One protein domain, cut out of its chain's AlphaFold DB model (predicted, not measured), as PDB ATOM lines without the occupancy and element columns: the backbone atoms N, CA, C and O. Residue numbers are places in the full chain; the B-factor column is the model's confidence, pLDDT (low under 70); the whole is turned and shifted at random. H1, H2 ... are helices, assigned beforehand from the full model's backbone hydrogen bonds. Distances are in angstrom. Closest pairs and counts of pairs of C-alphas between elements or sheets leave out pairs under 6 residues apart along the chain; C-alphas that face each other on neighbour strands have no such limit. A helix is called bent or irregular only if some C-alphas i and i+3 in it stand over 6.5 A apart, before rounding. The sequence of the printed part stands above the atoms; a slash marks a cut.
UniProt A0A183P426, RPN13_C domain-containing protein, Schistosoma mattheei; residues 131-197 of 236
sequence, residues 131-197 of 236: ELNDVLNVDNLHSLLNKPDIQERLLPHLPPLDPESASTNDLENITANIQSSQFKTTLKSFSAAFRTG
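Overview. This is residues 131 to 197 of the 236 residues of the protein "RPN13_C domain-containing protein" of Schistosoma mattheei (UniProt A0A183P426). Five helices make an open corner with smaller parts on its two arms: H4 and H5 follow each other end to end as the arms, H1 packs on H5, and H2 and H3 both pack on H4. Residues 158 to 169, a long stretch with no named element, loop back from H3 to H4. The printed part has 67 residues, with H1 to H5 in that order and no named strand; the class is all helix. It is only just compact, close to loose, with a radius of gyration of the C-alphas of 12.8 A, and only just elongated, spanning 39 by 26 by 19 A.

Arrangement. H1, residues 132 to 135, touches residues 184 to 191 alone of H5, residues 181 to 196; the closest C-alphas are those of Leu 132 and Ser 191, 6.2 A apart. H2, residues 138 to 145, touches H4, residues 170 to 179, with the C-alphas of Val 138 and Thr 175 closest at 6.6 A. They run opposite ways at a shallow tilt of 33 degrees, only just short of steep. H3, residues 148 to 157, touches H4 at a steep tilt of 57 degrees, the same way; the closest C-alphas, of Gln 151 and Asp 170, are 7.0 A apart. H4 and H5 are close but not clearly touching, the closest C-alphas being those of Asn 177 and Phe 183, 6.7 A apart, at a steep tilt of 65 degrees. H3 and H5 are apart. Every O i to N i+4 pair is within hydrogen-bond range in H4 and H5, against 2 of 4 in H2 and 3 of 6 in H3; H1 is too short for such a pair.

Along the chain. H1 begins at C-alpha 132, (-160.644, 137.668, 40.276), and is 5.3 A long. H2 measures 8.9 A and is only just irregular, with C-alphas 140 and 143 7.0 A apart. H3 measures 14.9 A, H4 14.4 A and H5 22.9 A, ending at C-alpha 196, (-167.637, 128.984, 49.517).

Size, cuts and confidence. The C-alphas of Thr 168 and Thr 196, the two farthest apart, are 39.7 A apart. The printed part has no cut, and the link from H3 to H4 is long. The mean pLDDT of the printed part is 72.8, with residues 131, 134, 157 and 160 to 169 under 70.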
ATOM      1  N   GLU A 131    -158.818 138.928  44.596       67.06
ATOM      2  CA  GLU A 131    -160.040 139.070  43.800       67.06
ATOM      3  C   GLU A 131    -159.798 138.710  42.332       67.06
ATOM      4  O   GLU A 131    -158.824 139.155  41.728       67.06
ATOM      5  N   LEU A 132    -160.730 137.975  41.712       71.31
ATOM      6  CA  LEU A 132    -160.644 137.668  40.276       71.31
ATOM      7  C   LEU A 132    -160.661 138.936  39.405       71.31
ATOM      8  O   LEU A 132    -160.090 138.924  38.323       71.31
ATOM      9  N   ASN A 133    -161.260 140.027  39.899       72.75
ATOM     10  CA  ASN A 133    -161.226 141.355  39.275       72.75
ATOM     11  C   ASN A 133    -159.799 141.896  39.058       72.75
ATOM     12  O   ASN A 133    -159.580 142.639  38.110       72.75
ATOM     13  N   ASP A 134    -158.852 141.538  39.928       69.88
ATOM     14  CA  ASP A 134    -157.470 142.042  39.913       69.88
ATOM     15  C   ASP A 134    -156.595 141.259  38.911       69.88
ATOM     16  O   ASP A 134    -155.637 141.768  38.334       69.88
ATOM     17  N   VAL A 135    -156.971 140.000  38.648       70.75
ATOM     18  CA  VAL A 135    -156.303 139.111  37.685       70.75
ATOM     19  C   VAL A 135    -156.911 139.244  36.284       70.75
ATOM     20  O   VAL A 135    -156.183 139.233  35.292       70.75
ATOM     21  N   LEU A 136    -158.234 139.402  36.180       70.00
ATOM     22  CA  LEU A 136    -158.987 139.512  34.922       70.00
ATOM     23  C   LEU A 136    -159.131 140.970  34.448       70.00
ATOM     24  O   LEU A 136    -160.214 141.405  34.057       70.00
ATOM     25  N   ASN A 137    -158.032 141.722  34.483       74.12
ATOM     26  CA  ASN A 137    -157.956 143.047  33.870       74.12
ATOM     27  C   ASN A 137    -157.782 142.944  32.335       74.12
ATOM     28  O   ASN A 137    -157.254 141.952  31.828       74.12
ATOM     29  N   VAL A 138    -158.198 143.977  31.593       71.94
ATOM     30  CA  VAL A 138    -158.172 144.002  30.117       71.94
ATOM     31  C   VAL A 138    -156.763 143.794  29.569       71.94
ATOM     32  O   VAL A 138    -156.602 143.019  28.632       71.94
ATOM     33  N   ASP A 139    -155.739 144.386  30.184       72.31
ATOM     34  CA  ASP A 139    -154.340 144.251  29.751       72.31
ATOM     35  C   ASP A 139    -153.846 142.791  29.800       72.31
ATOM     36  O   ASP A 139    -153.160 142.325  28.891       72.31
ATOM     37  N   ASN A 140    -154.276 142.029  30.814       71.81
ATOM     38  CA  ASN A 140    -153.966 140.600  30.944       71.81
ATOM     39  C   ASN A 140    -154.759 139.741  29.946       71.81
ATOM     40  O   ASN A 140    -154.311 138.663  29.554       71.81
ATOM     41  N   LEU A 141    -155.951 140.200  29.551       70.69
ATOM     42  CA  LEU A 141    -156.832 139.497  28.623       70.69
ATOM     43  C   LEU A 141    -156.580 139.866  27.156       70.69
ATOM     44  O   LEU A 141    -156.945 139.078  26.292       70.69
ATOM     45  N   HIS A 142    -155.918 140.983  26.848       73.38
ATOM     46  CA  HIS A 142    -155.703 141.475  25.481       73.38
ATOM     47  C   HIS A 142    -155.090 140.406  24.556       73.38
ATOM     48  O   HIS A 142    -155.624 140.119  23.486       73.38
ATOM     49  N   SER A 143    -154.037 139.717  25.006       75.81
ATOM     50  CA  SER A 143    -153.378 138.627  24.261       75.81
ATOM     51  C   SER A 143    -154.256 137.385  24.035       75.81
ATOM     52  O   SER A 143    -153.950 136.564  23.174       75.81
ATOM     53  N   LEU A 144    -155.336 137.227  24.807       71.38
ATOM     54  CA  LEU A 144    -156.318 136.149  24.669       71.38
ATOM     55  C   LEU A 144    -157.524 136.595  23.822       71.38
ATOM     56  O   LEU A 144    -158.026 135.822  23.012       71.38
ATOM     57  N   LEU A 145    -157.946 137.852  23.974       75.12
ATOM     58  CA  LEU A 145    -159.017 138.498  23.214       75.12
ATOM     59  C   LEU A 145    -158.622 138.791  21.761       75.12
ATOM     60  O   LEU A 145    -159.496 138.859  20.907       75.12
ATOM     61  N   ASN A 146    -157.328 138.884  21.446       79.62
ATOM     62  CA  ASN A 146    -156.811 138.977  20.075       79.62
ATOM     63  C   ASN A 146    -156.908 137.638  19.292       79.62
ATOM     64  O   ASN A 146    -156.304 137.494  18.229       79.62
ATOM     65  N   LYS A 147    -157.622 136.628  19.811       80.25
ATOM     66  CA  LYS A 147    -157.873 135.353  19.124       80.25
ATOM     67  C   LYS A 147    -159.334 135.265  18.658       80.25
ATOM     68  O   LYS A 147    -160.218 135.296  19.519       80.25
ATOM     69  N   PRO A 148    -159.611 135.093  17.351       73.62
ATOM     70  CA  PRO A 148    -160.981 135.113  16.831       73.62
ATOM     71  C   PRO A 148    -161.852 133.992  17.417       73.62
ATOM     72  O   PRO A 148    -162.989 134.255  17.800       73.62
ATOM     73  N   ASP A 149    -161.291 132.794  17.644       77.94
ATOM     74  CA  ASP A 149    -162.001 131.645  18.244       77.94
ATOM     75  C   ASP A 149    -162.595 131.951  19.634       77.94
ATOM     76  O   ASP A 149    -163.489 131.258  20.126       77.94
ATOM     77  N   ILE A 150    -162.027 132.949  20.319       74.75
ATOM     78  CA  ILE A 150    -162.408 133.362  21.670       74.75
ATOM     79  C   ILE A 150    -163.388 134.539  21.606       74.75
ATOM     80  O   ILE A 150    -164.298 134.596  22.429       74.75
ATOM     81  N   GLN A 151    -163.273 135.416  20.603       75.44
ATOM     82  CA  GLN A 151    -164.252 136.474  20.333       75.44
ATOM     83  C   GLN A 151    -165.617 135.873  19.970       75.44
ATOM     84  O   GLN A 151    -166.588 136.103  20.691       75.44
ATOM     85  N   GLU A 152    -165.673 135.006  18.950       78.00
ATOM     86  CA  GLU A 152    -166.907 134.329  18.502       78.00
ATOM     87  C   GLU A 152    -167.608 133.555  19.630       78.00
ATOM     88  O   GLU A 152    -168.832 133.437  19.655       78.00
ATOM     89  N   ARG A 153    -166.834 133.039  20.594       74.62
ATOM     90  CA  ARG A 153    -167.344 132.276  21.738       74.62
ATOM     91  C   ARG A 153    -167.746 133.140  22.939       74.62
ATOM     92  O   ARG A 153    -168.494 132.665  23.793       74.62
ATOM     93  N   LEU A 154    -167.269 134.384  23.024       73.12
ATOM     94  CA  LEU A 154    -167.675 135.350  24.049       73.12
ATOM     95  C   LEU A 154    -168.908 136.152  23.621       73.12
ATOM     96  O   LEU A 154    -169.802 136.333  24.444       73.12
ATOM     97  N   LEU A 155    -168.992 136.559  22.350       73.19
ATOM     98  CA  LEU A 155    -170.130 137.282  21.759       73.19
ATOM     99  C   LEU A 155    -171.522 136.775  22.209       73.19
ATOM    100  O   LEU A 155    -172.275 137.569  22.769       73.19
ATOM    101  N   PRO A 156    -171.880 135.478  22.066       78.31
ATOM    102  CA  PRO A 156    -173.202 134.955  22.440       78.31
ATOM    103  C   PRO A 156    -173.431 134.824  23.959       78.31
ATOM    104  O   PRO A 156    -174.453 134.285  24.392       78.31
ATOM    105  N   HIS A 157    -172.475 135.254  24.785       69.94
ATOM    106  CA  HIS A 157    -172.536 135.209  26.247       69.94
ATOM    107  C   HIS A 157    -172.384 136.589  26.903       69.94
ATOM    108  O   HIS A 157    -172.455 136.687  28.130       69.94
ATOM    109  N   LEU A 158    -172.207 137.650  26.112       71.94
ATOM    110  CA  LEU A 158    -172.240 139.021  26.606       71.94
ATOM    111  C   LEU A 158    -173.688 139.521  26.758       71.94
ATOM    112  O   LEU A 158    -174.564 139.127  25.983       71.94
ATOM    113  N   PRO A 159    -173.964 140.408  27.731       73.38
ATOM    114  CA  PRO A 159    -175.173 141.221  27.716       73.38
ATOM    115  C   PRO A 159    -175.281 141.992  26.389       73.38
ATOM    116  O   PRO A 159    -174.267 142.529  25.932       73.38
ATOM    117  N   PRO A 160    -176.477 142.100  25.782       61.97
ATOM    118  CA  PRO A 160    -176.688 143.015  24.668       61.97
ATOM    119  C   PRO A 160    -176.336 144.444  25.095       61.97
ATOM    120  O   PRO A 160    -176.858 144.934  26.096       61.97
ATOM    121  N   LEU A 161    -175.448 145.094  24.345       59.94
ATOM    122  CA  LEU A 161    -175.229 146.535  24.454       59.94
ATOM    123  C   LEU A 161    -176.384 147.272  23.778       59.94
ATOM    124  O   LEU A 161    -176.968 146.771  22.813       59.94
ATOM    125  N   ASP A 162    -176.683 148.477  24.261       54.38
ATOM    126  CA  ASP A 162    -177.560 149.391  23.539       54.38
ATOM    127  C   ASP A 162    -176.988 149.648  22.132       54.38
ATOM    128  O   ASP A 162    -175.780 149.875  21.996       54.38
ATOM    129  N   PRO A 163    -177.820 149.624  21.074       55.53
ATOM    130  CA  PRO A 163    -177.350 149.602  19.687       55.53
ATOM    131  C   PRO A 163    -176.622 150.881  19.246       55.53
ATOM    132  O   PRO A 163    -175.968 150.874  18.210       55.53
ATOM    133  N   GLU A 164    -176.696 151.964  20.026       51.94
ATOM    134  CA  GLU A 164    -175.917 153.192  19.813       51.94
ATOM    135  C   GLU A 164    -174.453 153.060  20.290       51.94
ATOM    136  O   GLU A 164    -173.579 153.771  19.806       51.94
ATOM    137  N   SER A 165    -174.167 152.115  21.197       49.78
ATOM    138  CA  SER A 165    -172.813 151.773  21.675       49.78
ATOM    139  C   SER A 165    -172.268 150.471  21.067       49.78
ATOM    140  O   SER A 165    -171.236 149.968  21.509       49.78
ATOM    141  N   ALA A 166    -172.958 149.894  20.078       50.97
ATOM    142  CA  ALA A 166    -172.501 148.709  19.360       50.97
ATOM    143  C   ALA A 166    -171.440 149.102  18.317       50.97
ATOM    144  O   ALA A 166    -171.734 149.259  17.130       50.97
ATOM    145  N   SER A 167    -170.197 149.273  18.773       51.22
ATOM    146  CA  SER A 167    -169.048 149.503  17.897       51.22
ATOM    147  C   SER A 167    -168.929 148.402  16.844       51.22
ATOM    148  O   SER A 167    -169.177 147.228  17.113       51.22
ATOM    149  N   THR A 168    -168.450 148.753  15.650       55.59
ATOM    150  CA  THR A 168    -168.197 147.797  14.555       55.59
ATOM    151  C   THR A 168    -167.031 146.835  14.823       55.59
ATOM    152  O   THR A 168    -166.734 145.988  13.985       55.59
ATOM    153  N   ASN A 169    -166.371 146.953  15.980       64.38
ATOM    154  CA  ASN A 169    -165.272 146.103  16.420       64.38
ATOM    155  C   ASN A 169    -165.729 145.199  17.573       64.38
ATOM    156  O   ASN A 169    -165.887 145.658  18.705       64.38
ATOM    157  N   ASP A 170    -165.837 143.894  17.324       72.38
ATOM    158  CA  ASP A 170    -166.192 142.896  18.344       72.38
ATOM    159  C   ASP A 170    -165.281 142.949  19.579       72.38
ATOM    160  O   ASP A 170    -165.746 142.848  20.715       72.38
ATOM    161  N   LEU A 171    -163.983 143.198  19.369       74.12
ATOM    162  CA  LEU A 171    -163.002 143.388  20.438       74.12
ATOM    163  C   LEU A 171    -163.371 144.546  21.383       74.12
ATOM    164  O   LEU A 171    -163.204 144.412  22.592       74.12
ATOM    165  N   GLU A 172    -163.883 145.658  20.852       76.75
ATOM    166  CA  GLU A 172    -164.274 146.840  21.632       76.75
ATOM    167  C   GLU A 172    -165.552 146.573  22.441       76.75
ATOM    168  O   GLU A 172    -165.612 146.861  23.637       76.75
ATOM    169  N   ASN A 173    -166.527 145.890  21.833       75.62
ATOM    170  CA  ASN A 173    -167.742 145.437  22.516       75.62
ATOM    171  C   ASN A 173    -167.418 144.470  23.676       75.62
ATOM    172  O   ASN A 173    -168.048 144.524  24.739       75.62
ATOM    173  N   ILE A 174    -166.407 143.603  23.513       79.44
ATOM    174  CA  ILE A 174    -165.929 142.705  24.575       79.44
ATOM    175  C   ILE A 174    -165.188 143.482  25.681       79.44
ATOM    176  O   ILE A 174    -165.457 143.257  26.865       79.44
ATOM    177  N   THR A 175    -164.275 144.404  25.349       80.12
ATOM    178  CA  THR A 175    -163.512 145.148  26.371       80.12
ATOM    179  C   THR A 175    -164.390 146.111  27.168       80.12
ATOM    180  O   THR A 175    -164.257 146.151  28.393       80.12
ATOM    181  N   ALA A 176    -165.346 146.796  26.534       78.38
ATOM    182  CA  ALA A 176    -166.335 147.637  27.213       78.38
ATOM    183  C   ALA A 176    -167.160 146.836  28.242       78.38
ATOM    184  O   ALA A 176    -167.327 147.261  29.390       78.38
ATOM    185  N   ASN A 177    -167.595 145.622  27.879       80.44
ATOM    186  CA  ASN A 177    -168.278 144.707  28.797       80.44
ATOM    187  C   ASN A 177    -167.413 144.321  30.005       80.44
ATOM    188  O   ASN A 177    -167.875 144.417  31.145       80.44
ATOM    189  N   ILE A 178    -166.156 143.926  29.778       81.88
ATOM    190  CA  ILE A 178    -165.208 143.534  30.840       81.88
ATOM    191  C   ILE A 178    -164.892 144.718  31.771       81.88
ATOM    192  O   ILE A 178    -164.741 144.553  32.984       81.88
ATOM    193  N   GLN A 179    -164.834 145.940  31.236       79.44
ATOM    194  CA  GLN A 179    -164.625 147.147  32.035       79.44
ATOM    195  C   GLN A 179    -165.867 147.577  32.834       79.44
ATOM    196  O   GLN A 179    -165.714 148.317  33.815       79.44
ATOM    197  N   SER A 180    -167.066 147.110  32.471       81.56
ATOM    198  CA  SER A 180    -168.330 147.534  33.080       81.56
ATOM    199  C   SER A 180    -168.423 147.246  34.587       81.56
ATOM    200  O   SER A 180    -167.955 146.227  35.106       81.56
ATOM    201  N   SER A 181    -169.102 148.137  35.317       78.56
ATOM    202  CA  SER A 181    -169.357 147.956  36.755       78.56
ATOM    203  C   SER A 181    -170.234 146.723  37.047       78.56
ATOM    204  O   SER A 181    -170.067 146.065  38.076       78.56
ATOM    205  N   GLN A 182    -171.122 146.357  36.113       81.06
ATOM    206  CA  GLN A 182    -171.991 145.179  36.222       81.06
ATOM    207  C   GLN A 182    -171.191 143.874  36.154       81.06
ATOM    208  O   GLN A 182    -171.359 143.009  37.019       81.06
ATOM    209  N   PHE A 183    -170.257 143.759  35.202       81.94
ATOM    210  CA  PHE A 183    -169.339 142.621  35.127       81.94
ATOM    211  C   PHE A 183    -168.482 142.525  36.393       81.94
ATOM    212  O   PHE A 183    -168.463 141.485  37.045       81.94
ATOM    213  N   LYS A 184    -167.859 143.632  36.819       82.62
ATOM    214  CA  LYS A 184    -166.986 143.678  38.008       82.62
ATOM    215  C   LYS A 184    -167.709 143.306  39.309       82.62
ATOM    216  O   LYS A 184    -167.165 142.579  40.150       82.62
ATOM    217  N   THR A 185    -168.958 143.750  39.466       83.00
ATOM    218  CA  THR A 185    -169.826 143.410  40.609       83.00
ATOM    219  C   THR A 185    -170.229 141.936  40.582       83.00
ATOM    220  O   THR A 185    -170.074 141.238  41.588       83.00
ATOM    221  N   THR A 186    -170.650 141.430  39.420       81.50
ATOM    222  CA  THR A 186    -170.955 140.004  39.213       81.50
ATOM    223  C   THR A 186    -169.734 139.132  39.507       81.50
ATOM    224  O   THR A 186    -169.839 138.160  40.248       81.50
ATOM    225  N   LEU A 187    -168.550 139.527  39.034       82.06
ATOM    226  CA  LEU A 187    -167.288 138.818  39.241       82.06
ATOM    227  C   LEU A 187    -166.851 138.791  40.716       82.06
ATOM    228  O   LEU A 187    -166.246 137.813  41.151       82.06
ATOM    229  N   LYS A 188    -167.198 139.815  41.509       81.00
ATOM    230  CA  LYS A 188    -166.974 139.850  42.968       81.00
ATOM    231  C   LYS A 188    -167.955 138.949  43.733       81.00
ATOM    232  O   LYS A 188    -167.579 138.309  44.712       81.00
ATOM    233  N   SER A 189    -169.206 138.850  43.280       77.25
ATOM    234  CA  SER A 189    -170.166 137.872  43.817       77.25
ATOM    235  C   SER A 189    -169.753 136.435  43.456       77.25
ATOM    236  O   SER A 189    -169.720 135.556  44.317       77.25
ATOM    237  N   PHE A 190    -169.320 136.219  42.212       78.31
ATOM    238  CA  PHE A 190    -168.792 134.949  41.718       78.31
ATOM    239  C   PHE A 190    -167.510 134.528  42.451       78.31
ATOM    240  O   PHE A 190    -167.390 133.369  42.844       78.31
ATOM    241  N   SER A 191    -166.569 135.447  42.707       79.69
ATOM    242  CA  SER A 191    -165.356 135.139  43.478       79.69
ATOM    243  C   SER A 191    -165.697 134.715  44.911       79.69
ATOM    244  O   SER A 191    -165.102 133.765  45.417       79.69
ATOM    245  N   ALA A 192    -166.692 135.339  45.553       75.62
ATOM    246  CA  ALA A 192    -167.215 134.904  46.849       75.62
ATOM    247  C   ALA A 192    -167.829 133.490  46.782       75.62
ATOM    248  O   ALA A 192    -167.377 132.604  47.511       75.62
ATOM    249  N   ALA A 193    -168.766 133.244  45.862       74.94
ATOM    250  CA  ALA A 193    -169.450 131.953  45.716       74.94
ATOM    251  C   ALA A 193    -168.526 130.803  45.228       74.94
ATOM    252  O   ALA A 193    -168.783 129.618  45.457       74.94
ATOM    253  N   PHE A 194    -167.396 131.128  44.592       72.19
ATOM    254  CA  PHE A 194    -166.331 130.169  44.272       72.19
ATOM    255  C   PHE A 194    -165.478 129.803  45.501       72.19
ATOM    256  O   PHE A 194    -164.981 128.681  45.623       72.19
ATOM    257  N   ARG A 195    -165.304 130.736  46.448       74.44
ATOM    258  CA  ARG A 195    -164.578 130.491  47.708       74.44
ATOM    259  C   ARG A 195    -165.398 129.637  48.675       74.44
ATOM    260  O   ARG A 195    -164.808 128.783  49.331       74.44
ATOM    261  N   THR A 196    -166.714 129.840  48.744       72.19
ATOM    262  CA  THR A 196    -167.637 128.984  49.517       72.19
ATOM    263  C   THR A 196    -167.796 127.593  48.894       72.19
ATOM    264  O   THR A 196    -168.044 126.629  49.610       72.19
ATOM    265  N   GLY A 197    -167.591 127.474  47.577       70.00
ATOM    266  CA  GLY A 197    -167.730 126.224  46.821       70.00
ATOM    267  C   GLY A 197    -169.160 125.945  46.345       70.00
ATOM    268  O   GLY A 197    -169.404 124.932  45.693       70.00
TER     269      GLY A 197